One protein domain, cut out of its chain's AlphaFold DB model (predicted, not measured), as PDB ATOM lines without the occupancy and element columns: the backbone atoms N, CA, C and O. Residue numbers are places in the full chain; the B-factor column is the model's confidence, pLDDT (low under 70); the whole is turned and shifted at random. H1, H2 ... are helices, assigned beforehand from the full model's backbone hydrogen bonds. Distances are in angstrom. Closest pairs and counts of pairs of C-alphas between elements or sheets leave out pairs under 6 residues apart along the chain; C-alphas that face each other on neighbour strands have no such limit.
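This is residues 120 to 140 and 190 to 253 of the 545 residues of the protein "DRY_EERY domain-containing protein" of Trichoplax adhaerens (UniProt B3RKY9). One long helix, H4, makes the longest axis, with the shorter H3 set crosswise at its beginning; H1 and the small H2 form a separate piece off to one side. Residues 230 to 253, of which 230 to 248 belong to H4, stick out as a free arm. The printed part has 85 residues with four named helices, H1, H2, H3 and H4 in that order, and no named strand; the class is all helix. The whole is extended, with a radius of gyration of the C-alphas of 18.8 A and spans of 56 by 33 by 22 A.

Find C-alpha 121 at (-26.912, 32.243, -9.916); from there H1 runs over residues 121 to 133, 18.3 A long. Next look at H2, residues 136 to 140. Past the cut, H3 takes residues 201 to 212, 16.4 A long. H4 begins at C-alpha 221, (-33.414, 28.153, -28.848), and runs 40.1 A to C-alpha 248 at (-0.832, 8.251, -41.159).

Look at Asn 208 and Phe 221: their C-alphas, 5.5 A apart, are the closest of H3 and H4, which touch. H4 does so with residues 221 to 222 alone. The two lines are about perpendicular, at 81 degrees. H1 is apart from H2, H3 and H4, and H2 is apart from H3 and H4. In H1, H2 and H4 every O i to N i+4 pair is within hydrogen-bond range; in H3, 7 of 8 are.

The farthest C-alphas, those of Ser 213 and Arg 252, are 56.8 A apart. Residues 141 to 189 are not printed, and C-alphas 140 and 190 stand 18.4 A apart across this cut. H1 to H2 is a tight link and H3 to H4 a short one. Mean pLDDT of the printed part is 79.5; look for values under 70 at residues 133 to 140, 190 to 193, 246 and 248 to 253.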
ATOM      1  N   SER A 120     -29.465  28.067  -9.453       87.44
ATOM      2  CA  SER A 120     -29.405  29.465  -9.013       87.44
ATOM      3  C   SER A 120     -28.072  30.125  -9.367       87.44
ATOM      4  O   SER A 120     -27.030  29.471  -9.395       87.44
ATOM      5  N   GLU A 121     -28.098  31.444  -9.580       84.94
ATOM      6  CA  GLU A 121     -26.912  32.243  -9.916       84.94
ATOM      7  C   GLU A 121     -25.771  32.040  -8.903       84.94
ATOM      8  O   GLU A 121     -24.637  31.812  -9.313       84.94
ATOM      9  N   ASP A 122     -26.078  31.983  -7.600       85.62
ATOM     10  CA  ASP A 122     -25.100  31.701  -6.538       85.62
ATOM     11  C   ASP A 122     -24.346  30.374  -6.747       85.62
ATOM     12  O   ASP A 122     -23.137  30.310  -6.530       85.62
ATOM     13  N   MET A 123     -25.029  29.312  -7.201       85.94
ATOM     14  CA  MET A 123     -24.391  28.015  -7.472       85.94
ATOM     15  C   MET A 123     -23.505  28.065  -8.720       85.94
ATOM     16  O   MET A 123     -22.434  27.457  -8.728       85.94
ATOM     17  N   VAL A 124     -23.916  28.808  -9.752       83.50
ATOM     18  CA  VAL A 124     -23.100  29.018 -10.961       83.50
ATOM     19  C   VAL A 124     -21.854  29.841 -10.624       83.50
ATOM     20  O   VAL A 124     -20.754  29.481 -11.037       83.50
ATOM     21  N   LEU A 125     -21.997  30.906  -9.831       83.88
ATOM     22  CA  LEU A 125     -20.886  31.749  -9.383       83.88
ATOM     23  C   LEU A 125     -19.921  30.988  -8.465       83.88
ATOM     24  O   LEU A 125     -18.710  31.089  -8.657       83.88
ATOM     25  N   GLN A 126     -20.430  30.176  -7.532       85.12
ATOM     26  CA  GLN A 126     -19.597  29.309  -6.694       85.12
ATOM     27  C   GLN A 126     -18.839  28.271  -7.536       85.12
ATOM     28  O   GLN A 126     -17.650  28.053  -7.303       85.12
ATOM     29  N   GLN A 127     -19.486  27.659  -8.537       81.00
ATOM     30  CA  GLN A 127     -18.790  26.770  -9.468       81.00
ATOM     31  C   GLN A 127     -17.703  27.533 -10.238       81.00
ATOM     32  O   GLN A 127     -16.582  27.041 -10.311       81.00
ATOM     33  N   ILE A 128     -17.988  28.730 -10.767       79.88
ATOM     34  CA  ILE A 128     -16.999  29.560 -11.479       79.88
ATOM     35  C   ILE A 128     -15.796  29.889 -10.584       79.88
ATOM     36  O   ILE A 128     -14.667  29.811 -11.054       79.88
ATOM     37  N   GLU A 129     -16.004  30.201  -9.303       81.25
ATOM     38  CA  GLU A 129     -14.913  30.481  -8.359       81.25
ATOM     39  C   GLU A 129     -14.021  29.248  -8.129       81.25
ATOM     40  O   GLU A 129     -12.805  29.326  -8.317       81.25
ATOM     41  N   LEU A 130     -14.620  28.080  -7.859       79.19
ATOM     42  CA  LEU A 130     -13.898  26.800  -7.774       79.19
ATOM     43  C   LEU A 130     -13.191  26.439  -9.096       79.19
ATOM     44  O   LEU A 130     -12.112  25.846  -9.102       79.19
ATOM     45  N   GLU A 131     -13.782  26.801 -10.233       73.62
ATOM     46  CA  GLU A 131     -13.240  26.556 -11.567       73.62
ATOM     47  C   GLU A 131     -12.098  27.510 -11.963       73.62
ATOM     48  O   GLU A 131     -11.200  27.093 -12.707       73.62
ATOM     49  N   GLU A 132     -12.094  28.758 -11.490       72.25
ATOM     50  CA  GLU A 132     -10.987  29.708 -11.671       72.25
ATOM     51  C   GLU A 132      -9.787  29.356 -10.776       72.25
ATOM     52  O   GLU A 132      -8.646  29.381 -11.252       72.25
ATOM     53  N   ASP A 133     -10.034  28.980  -9.516       66.94
ATOM     54  CA  ASP A 133      -8.980  28.682  -8.535       66.94
ATOM     55  C   ASP A 133      -8.188  27.405  -8.869       66.94
ATOM     56  O   ASP A 133      -6.987  27.328  -8.583       66.94
ATOM     57  N   ILE A 134      -8.802  26.409  -9.526       67.38
ATOM     58  CA  ILE A 134      -8.079  25.232 -10.033       67.38
ATOM     59  C   ILE A 134      -7.329  25.607 -11.322       67.38
ATOM     60  O   ILE A 134      -7.957  25.810 -12.368       67.38
ATOM     61  N   PRO A 135      -5.979  25.590 -11.344       58.88
ATOM     62  CA  PRO A 135      -5.235  26.008 -12.522       58.88
ATOM     63  C   PRO A 135      -5.568  25.152 -13.750       58.88
ATOM     64  O   PRO A 135      -5.585  23.920 -13.694       58.88
ATOM     65  N   LEU A 136      -5.715  25.797 -14.911       58.00
ATOM     66  CA  LEU A 136      -5.980  25.144 -16.206       58.00
ATOM     67  C   LEU A 136      -4.968  24.039 -16.571       58.00
ATOM     68  O   LEU A 136      -5.264  23.182 -17.402       58.00
ATOM     69  N   SER A 137      -3.772  24.042 -15.978       53.25
ATOM     70  CA  SER A 137      -2.787  22.960 -16.085       53.25
ATOM     71  C   SER A 137      -3.191  21.695 -15.319       53.25
ATOM     72  O   SER A 137      -2.963  20.603 -15.831       53.25
ATOM     73  N   VAL A 138      -3.810  21.827 -14.142       59.66
ATOM     74  CA  VAL A 138      -4.329  20.714 -13.328       59.66
ATOM     75  C   VAL A 138      -5.558  20.110 -14.005       59.66
ATOM     76  O   VAL A 138      -5.561  18.913 -14.275       59.66
ATOM     77  N   ARG A 139      -6.521  20.944 -14.425       59.06
ATOM     78  CA  ARG A 139      -7.705  20.529 -15.212       59.06
ATOM     79  C   ARG A 139      -7.341  19.745 -16.483       59.06
ATOM     80  O   ARG A 139      -7.962  18.742 -16.814       59.06
ATOM     81  N   LYS A 140      -6.286  20.164 -17.195       57.22
ATOM     82  CA  LYS A 140      -5.773  19.445 -18.380       57.22
ATOM     83  C   LYS A 140      -5.064  18.130 -18.034       57.22
ATOM     84  O   LYS A 140      -4.943  17.282 -18.912       57.22
ATOM     85  N   SER A 190     -22.254  23.036 -14.534       48.62
ATOM     86  CA  SER A 190     -23.326  23.938 -14.967       48.62
ATOM     87  C   SER A 190     -23.285  24.274 -16.464       48.62
ATOM     88  O   SER A 190     -24.308  24.685 -17.012       48.62
ATOM     89  N   GLU A 191     -22.175  24.020 -17.171       52.75
ATOM     90  CA  GLU A 191     -22.155  23.923 -18.641       52.75
ATOM     91  C   GLU A 191     -22.770  22.596 -19.136       52.75
ATOM     92  O   GLU A 191     -22.250  21.917 -20.026       52.75
ATOM     93  N   GLY A 192     -23.918  22.218 -18.568       58.72
ATOM     94  CA  GLY A 192     -24.646  21.016 -18.935       58.72
ATOM     95  C   GLY A 192     -24.930  21.001 -20.437       58.72
ATOM     96  O   GLY A 192     -25.599  21.890 -20.980       58.72
ATOM     97  N   ASN A 193     -24.437  19.972 -21.127       65.31
ATOM     98  CA  ASN A 193     -24.724  19.743 -22.541       65.31
ATOM     99  C   ASN A 193     -26.153  19.205 -22.703       65.31
ATOM    100  O   ASN A 193     -26.374  18.025 -22.967       65.31
ATOM    101  N   VAL A 194     -27.126  20.100 -22.508       78.19
ATOM    102  CA  VAL A 194     -28.558  19.856 -22.701       78.19
ATOM    103  C   VAL A 194     -28.822  19.595 -24.185       78.19
ATOM    104  O   VAL A 194     -29.037  20.522 -24.964       78.19
ATOM    105  N   ASP A 195     -28.781  18.325 -24.579       82.00
ATOM    106  CA  ASP A 195     -29.136  17.881 -25.924       82.00
ATOM    107  C   ASP A 195     -30.663  17.989 -26.123       82.00
ATOM    108  O   ASP A 195     -31.424  17.259 -25.475       82.00
ATOM    109  N   PRO A 196     -31.149  18.877 -27.012       82.12
ATOM    110  CA  PRO A 196     -32.578  19.065 -27.218       82.12
ATOM    111  C   PRO A 196     -33.248  17.816 -27.795       82.12
ATOM    112  O   PRO A 196     -34.448  17.639 -27.582       82.12
ATOM    113  N   ASP A 197     -32.524  16.932 -28.486       84.44
ATOM    114  CA  ASP A 197     -33.113  15.724 -29.070       84.44
ATOM    115  C   ASP A 197     -33.321  14.606 -28.032       84.44
ATOM    116  O   ASP A 197     -34.203  13.767 -28.226       84.44
ATOM    117  N   GLN A 198     -32.644  14.672 -26.879       85.19
ATOM    118  CA  GLN A 198     -32.879  13.793 -25.721       85.19
ATOM    119  C   GLN A 198     -34.029  14.269 -24.807       85.19
ATOM    120  O   GLN A 198     -34.570  13.476 -24.037       85.19
ATOM    121  N   LEU A 199     -34.433  15.542 -24.891       84.44
ATOM    122  CA  LEU A 199     -35.555  16.094 -24.119       84.44
ATOM    123  C   LEU A 199     -36.926  15.679 -24.680       84.44
ATOM    124  O   LEU A 199     -37.114  15.611 -25.896       84.44
ATOM    125  N   ASN A 200     -37.922  15.512 -23.800       88.88
ATOM    126  CA  ASN A 200     -39.328  15.412 -24.211       88.88
ATOM    127  C   ASN A 200     -39.818  16.719 -24.854       88.88
ATOM    128  O   ASN A 200     -39.315  17.800 -24.555       88.88
ATOM    129  N   GLU A 201     -40.871  16.645 -25.666       87.50
ATOM    130  CA  GLU A 201     -41.445  17.805 -26.367       87.50
ATOM    131  C   GLU A 201     -41.838  18.942 -25.403       87.50
ATOM    132  O   GLU A 201     -41.279  20.031 -25.478       87.50
ATOM    133  N   GLY A 202     -42.618  18.645 -24.357       87.44
ATOM    134  CA  GLY A 202     -42.940  19.618 -23.301       87.44
ATOM    135  C   GLY A 202     -41.760  20.055 -22.406       87.44
ATOM    136  O   GLY A 202     -41.930  20.937 -21.566       87.44
ATOM    137  N   GLN A 203     -40.566  19.463 -22.547       89.19
ATOM    138  CA  GLN A 203     -39.320  19.995 -21.969       89.19
ATOM    139  C   GLN A 203     -38.616  20.939 -22.956       89.19
ATOM    140  O   GLN A 203     -38.131  21.984 -22.534       89.19
ATOM    141  N   ARG A 204     -38.623  20.628 -24.261       90.06
ATOM    142  CA  ARG A 204     -38.169  21.543 -25.327       90.06
ATOM    143  C   ARG A 204     -38.969  22.845 -25.305       90.06
ATOM    144  O   ARG A 204     -38.382  23.916 -25.412       90.06
ATOM    145  N   ASP A 205     -40.280  22.771 -25.088       89.69
ATOM    146  CA  ASP A 205     -41.138  23.956 -24.977       89.69
ATOM    147  C   ASP A 205     -40.796  24.807 -23.750       89.69
ATOM    148  O   ASP A 205     -40.683  26.024 -23.866       89.69
ATOM    149  N   LYS A 206     -40.532  24.183 -22.592       90.19
ATOM    150  CA  LYS A 206     -40.042  24.888 -21.392       90.19
ATOM    151  C   LYS A 206     -38.679  25.542 -21.618       90.19
ATOM    152  O   LYS A 206     -38.486  26.675 -21.198       90.19
ATOM    153  N   LEU A 207     -37.761  24.862 -22.303       90.62
ATOM    154  CA  LEU A 207     -36.437  25.382 -22.650       90.62
ATOM    155  C   LEU A 207     -36.532  26.570 -23.631       90.62
ATOM    156  O   LEU A 207     -35.869  27.585 -23.443       90.62
ATOM    157  N   ASN A 208     -37.412  26.494 -24.634       91.25
ATOM    158  CA  ASN A 208     -37.712  27.622 -25.524       91.25
ATOM    159  C   ASN A 208     -38.413  28.786 -24.794       91.25
ATOM    160  O   ASN A 208     -38.158  29.945 -25.119       91.25
ATOM    161  N   LEU A 209     -39.283  28.497 -23.820       91.62
ATOM    162  CA  LEU A 209     -39.974  29.505 -23.011       91.62
ATOM    163  C   LEU A 209     -39.006  30.229 -22.063       91.62
ATOM    164  O   LEU A 209     -39.039  31.455 -22.007       91.62
ATOM    165  N   ALA A 210     -38.108  29.497 -21.396       90.44
ATOM    166  CA  ALA A 210     -37.038  30.067 -20.575       90.44
ATOM    167  C   ALA A 210     -36.125  30.988 -21.401       90.44
ATOM    168  O   ALA A 210     -35.819  32.093 -20.982       90.44
ATOM    169  N   ALA A 211     -35.773  30.601 -22.629       91.12
ATOM    170  CA  ALA A 211     -35.016  31.469 -23.534       91.12
ATOM    171  C   ALA A 211     -35.795  32.704 -24.035       91.12
ATOM    172  O   ALA A 211     -35.183  33.695 -24.433       91.12
ATOM    173  N   SER A 212     -37.133  32.674 -24.011       89.69
ATOM    174  CA  SER A 212     -37.964  33.765 -24.543       89.69
ATOM    175  C   SER A 212     -37.913  35.038 -23.685       89.69
ATOM    176  O   SER A 212     -38.096  36.128 -24.224       89.69
ATOM    177  N   SER A 213     -37.608  34.940 -22.383       89.69
ATOM    178  CA  SER A 213     -37.365  36.113 -21.518       89.69
ATOM    179  C   SER A 213     -36.113  36.898 -21.938       89.69
ATOM    180  O   SER A 213     -36.086  38.123 -21.846       89.69
ATOM    181  N   TYR A 214     -35.109  36.203 -22.480       90.69
ATOM    182  CA  TYR A 214     -33.832  36.750 -22.943       90.69
ATOM    183  C   TYR A 214     -33.880  37.322 -24.374       90.69
ATOM    184  O   TYR A 214     -32.842  37.588 -24.987       90.69
ATOM    185  N   GLY A 215     -35.076  37.501 -24.946       86.38
ATOM    186  CA  GLY A 215     -35.244  38.032 -26.302       86.38
ATOM    187  C   GLY A 215     -34.760  37.086 -27.406       86.38
ATOM    188  O   GLY A 215     -34.435  37.548 -28.503       86.38
ATOM    189  N   ILE A 216     -34.696  35.780 -27.122       89.06
ATOM    190  CA  ILE A 216     -34.481  34.713 -28.106       89.06
ATOM    191  C   ILE A 216     -35.862  34.253 -28.592       89.06
ATOM    192  O   ILE A 216     -36.729  33.911 -27.793       89.06
ATOM    193  N   GLY A 217     -36.086  34.252 -29.907       82.94
ATOM    194  CA  GLY A 217     -37.403  33.986 -30.495       82.94
ATOM    195  C   GLY A 217     -37.968  32.609 -30.127       82.94
ATOM    196  O   GLY A 217     -37.235  31.614 -30.090       82.94
ATOM    197  N   SER A 218     -39.281  32.533 -29.899       79.31
ATOM    198  CA  SER A 218     -39.965  31.302 -29.492       79.31
ATOM    199  C   SER A 218     -39.693  30.142 -30.463       79.31
ATOM    200  O   SER A 218     -39.778  30.275 -31.683       79.31
ATOM    201  N   GLY A 219     -39.295  28.989 -29.919       82.69
ATOM    202  CA  GLY A 219     -38.921  27.805 -30.705       82.69
ATOM    203  C   GLY A 219     -37.525  27.843 -31.349       82.69
ATOM    204  O   GLY A 219     -37.074  26.817 -31.865       82.69
ATOM    205  N   THR A 220     -36.811  28.977 -31.328       88.31
ATOM    206  CA  THR A 220     -35.483  29.086 -31.969       88.31
ATOM    207  C   THR A 220     -34.340  28.553 -31.104       88.31
ATOM    208  O   THR A 220     -33.348  28.069 -31.651       88.31
ATOM    209  N   PHE A 221     -34.482  28.551 -29.773       91.25
ATOM    210  CA  PHE A 221     -33.414  28.153 -28.848       91.25
ATOM    211  C   PHE A 221     -32.991  26.689 -29.043       91.25
ATOM    212  O   PHE A 221     -31.812  26.410 -29.258       91.25
ATOM    213  N   CYS A 222     -33.950  25.755 -29.128       90.69
ATOM    214  CA  CYS A 222     -33.656  24.358 -29.481       90.69
ATOM    215  C   CYS A 222     -32.949  24.196 -30.839       90.69
ATOM    216  O   CYS A 222     -32.241  23.209 -31.037       90.69
ATOM    217  N   ARG A 223     -33.156  25.108 -31.801       91.31
ATOM    218  CA  ARG A 223     -32.482  25.049 -33.108       91.31
ATOM    219  C   ARG A 223     -31.014  25.447 -32.975       91.31
ATOM    220  O   ARG A 223     -30.165  24.710 -33.464       91.31
ATOM    221  N   PHE A 224     -30.729  26.554 -32.292       92.25
ATOM    222  CA  PHE A 224     -29.356  27.018 -32.080       92.25
ATOM    223  C   PHE A 224     -28.525  26.031 -31.242       92.25
ATOM    224  O   PHE A 224     -27.368  25.796 -31.570       92.25
ATOM    225  N   ILE A 225     -29.113  25.344 -30.250       91.38
ATOM    226  CA  ILE A 225     -28.383  24.295 -29.511       91.38
ATOM    227  C   ILE A 225     -28.033  23.095 -30.414       91.38
ATOM    228  O   ILE A 225     -26.925  22.569 -30.323       91.38
ATOM    229  N   ARG A 226     -28.922  22.672 -31.332       91.19
ATOM    230  CA  ARG A 226     -28.559  21.650 -32.340       91.19
ATOM    231  C   ARG A 226     -27.444  22.129 -33.264       91.19
ATOM    232  O   ARG A 226     -26.592  21.332 -33.640       91.19
ATOM    233  N   GLU A 227     -27.467  23.406 -33.640       90.38
ATOM    234  CA  GLU A 227     -26.433  24.028 -34.467       90.38
ATOM    235  C   GLU A 227     -25.077  23.975 -33.744       90.38
ATOM    236  O   GLU A 227     -24.149  23.382 -34.287       90.38
ATOM    237  N   ASP A 228     -25.001  24.411 -32.479       90.88
ATOM    238  CA  ASP A 228     -23.808  24.280 -31.623       90.88
ATOM    239  C   ASP A 228     -23.312  22.823 -31.515       90.88
ATOM    240  O   ASP A 228     -22.119  22.566 -31.671       90.88
ATOM    241  N   ILE A 229     -24.197  21.842 -31.293       89.12
ATOM    242  CA  ILE A 229     -23.820  20.416 -31.189       89.12
ATOM    243  C   ILE A 229     -23.255  19.883 -32.519       89.12
ATOM    244  O   ILE A 229     -22.256  19.148 -32.535       89.12
ATOM    245  N   LEU A 230     -23.848  20.261 -33.654       90.88
ATOM    246  CA  LEU A 230     -23.337  19.908 -34.982       90.88
ATOM    247  C   LEU A 230     -21.984  20.579 -35.260       90.88
ATOM    248  O   LEU A 230     -21.077  19.933 -35.789       90.88
ATOM    249  N   ASP A 231     -21.812  21.836 -34.858       88.12
ATOM    250  CA  ASP A 231     -20.587  22.604 -35.086       88.12
ATOM    251  C   ASP A 231     -19.440  22.133 -34.160       88.12
ATOM    252  O   ASP A 231     -18.277  22.044 -34.581       88.12
ATOM    253  N   LEU A 232     -19.750  21.734 -32.922       86.50
ATOM    254  CA  LEU A 232     -18.822  21.066 -32.003       86.50
ATOM    255  C   LEU A 232     -18.389  19.708 -32.561       86.50
ATOM    256  O   LEU A 232     -17.194  19.488 -32.765       86.50
ATOM    257  N   THR A 233     -19.329  18.821 -32.900       87.12
ATOM    258  CA  THR A 233     -18.999  17.494 -33.459       87.12
ATOM    259  C   THR A 233     -18.271  17.580 -34.808       87.12
ATOM    260  O   THR A 233     -17.426  16.729 -35.104       87.12
ATOM    261  N   ALA A 234     -18.503  18.630 -35.606       91.12
ATOM    262  CA  ALA A 234     -17.738  18.920 -36.818       91.12
ATOM    263  C   ALA A 234     -16.284  19.339 -36.526       91.12
ATOM    264  O   ALA A 234     -15.367  18.794 -37.154       91.12
ATOM    265  N   ARG A 235     -16.046  20.243 -35.558       82.25
ATOM    266  CA  ARG A 235     -14.684  20.598 -35.086       82.25
ATOM    267  C   ARG A 235     -13.950  19.360 -34.581       82.25
ATOM    268  O   ARG A 235     -12.816  19.106 -34.983       82.25
ATOM    269  N   ASP A 236     -14.628  18.564 -33.767       82.94
ATOM    270  CA  ASP A 236     -14.100  17.351 -33.151       82.94
ATOM    271  C   ASP A 236     -13.687  16.310 -34.208       82.94
ATOM    272  O   ASP A 236     -12.586  15.754 -34.182       82.94
ATOM    273  N   LYS A 237     -14.536  16.113 -35.223       89.69
ATOM    274  CA  LYS A 237     -14.267  15.255 -36.383       89.69
ATOM    275  C   LYS A 237     -13.099  15.768 -37.232       89.69
ATOM    276  O   LYS A 237     -12.298  14.956 -37.694       89.69
ATOM    277  N   ALA A 238     -12.968  17.083 -37.416       87.94
ATOM    278  CA  ALA A 238     -11.843  17.681 -38.134       87.94
ATOM    279  C   ALA A 238     -10.513  17.501 -37.377       87.94
ATOM    280  O   ALA A 238      -9.519  17.098 -37.987       87.94
ATOM    281  N   GLN A 239     -10.502  17.703 -36.053       82.81
ATOM    282  CA  GLN A 239      -9.333  17.431 -35.205       82.81
ATOM    283  C   GLN A 239      -8.946  15.946 -35.233       82.81
ATOM    284  O   GLN A 239      -7.772  15.615 -35.409       82.81
ATOM    285  N   LYS A 240      -9.931  15.042 -35.123       80.75
ATOM    286  CA  LYS A 240      -9.728  13.589 -35.229       80.75
ATOM    287  C   LYS A 240      -9.150  13.207 -36.599       80.75
ATOM    288  O   LYS A 240      -8.192  12.436 -36.650       80.75
ATOM    289  N   GLU A 241      -9.623  13.806 -37.697       82.56
ATOM    290  CA  GLU A 241      -9.047  13.560 -39.025       82.56
ATOM    291  C   GLU A 241      -7.622  14.128 -39.175       82.56
ATOM    292  O   GLU A 241      -6.771  13.477 -39.784       82.56
ATOM    293  N   GLU A 242      -7.307  15.301 -38.612       79.69
ATOM    294  CA  GLU A 242      -5.937  15.835 -38.628       79.69
ATOM    295  C   GLU A 242      -4.976  14.985 -37.785       79.69
ATOM    296  O   GLU A 242      -3.895  14.627 -38.264       79.69
ATOM    297  N   ALA A 243      -5.384  14.572 -36.584       76.56
ATOM    298  CA  ALA A 243      -4.627  13.638 -35.755       76.56
ATOM    299  C   ALA A 243      -4.397  12.303 -36.488       76.56
ATOM    300  O   ALA A 243      -3.266  11.806 -36.541       76.56
ATOM    301  N   GLU A 244      -5.426  11.758 -37.144       79.44
ATOM    302  CA  GLU A 244      -5.293  10.584 -38.005       79.44
ATOM    303  C   GLU A 244      -4.327  10.820 -39.172       79.44
ATOM    304  O   GLU A 244      -3.497   9.953 -39.438       79.44
ATOM    305  N   ARG A 245      -4.380  11.968 -39.863       75.31
ATOM    306  CA  ARG A 245      -3.424  12.318 -40.934       75.31
ATOM    307  C   ARG A 245      -1.994  12.367 -40.385       75.31
ATOM    308  O   ARG A 245      -1.098  11.772 -40.983       75.31
ATOM    309  N   LEU A 246      -1.763  12.989 -39.228       69.06
ATOM    310  CA  LEU A 246      -0.444  13.050 -38.581       69.06
ATOM    311  C   LEU A 246       0.082  11.652 -38.203       69.06
ATOM    312  O   LEU A 246       1.254  11.348 -38.447       69.06
ATOM    313  N   VAL A 247      -0.780  10.762 -37.699       75.12
ATOM    314  CA  VAL A 247      -0.440   9.348 -37.446       75.12
ATOM    315  C   VAL A 247      -0.152   8.600 -38.760       75.12
ATOM    316  O   VAL A 247       0.864   7.901 -38.860       75.12
ATOM    317  N   LYS A 248      -0.977   8.806 -39.796       63.56
ATOM    318  CA  LYS A 248      -0.832   8.251 -41.159       63.56
ATOM    319  C   LYS A 248       0.366   8.816 -41.939       63.56
ATOM    320  O   LYS A 248       0.746   8.221 -42.940       63.56
ATOM    321  N   TYR A 249       1.023   9.879 -41.468       53.84
ATOM    322  CA  TYR A 249       2.311  10.360 -41.996       53.84
ATOM    323  C   TYR A 249       3.500  10.135 -41.039       53.84
ATOM    324  O   TYR A 249       4.642  10.487 -41.349       53.84
ATOM    325  N   GLY A 250       3.275   9.468 -39.903       62.12
ATOM    326  CA  GLY A 250       4.331   9.055 -38.982       62.12
ATOM    327  C   GLY A 250       5.296   8.019 -39.581       62.12
ATOM    328  O   GLY A 250       4.986   7.297 -40.530       62.12
ATOM    329  N   ARG A 251       6.483   7.858 -38.971       51.66
ATOM    330  CA  ARG A 251       7.594   6.997 -39.462       51.66
ATOM    331  C   ARG A 251       7.277   5.498 -39.653       51.66
ATOM    332  O   ARG A 251       8.160   4.745 -40.058       51.66
ATOM    333  N   ARG A 252       6.058   5.035 -39.355       50.44
ATOM    334  CA  ARG A 252       5.595   3.659 -39.614       50.44
ATOM    335  C   ARG A 252       4.770   3.530 -40.907       50.44
ATOM    336  O   ARG A 252       4.768   2.438 -41.475       50.44
ATOM    337  N   ALA A 253       4.165   4.612 -41.406       46.62
ATOM    338  CA  ALA A 253       3.185   4.592 -42.497       46.62
ATOM    339  C   ALA A 253       3.742   4.202 -43.877       46.62
ATOM    340  O   ALA A 253       3.053   3.543 -44.648       46.62
TER     341      ALA A 253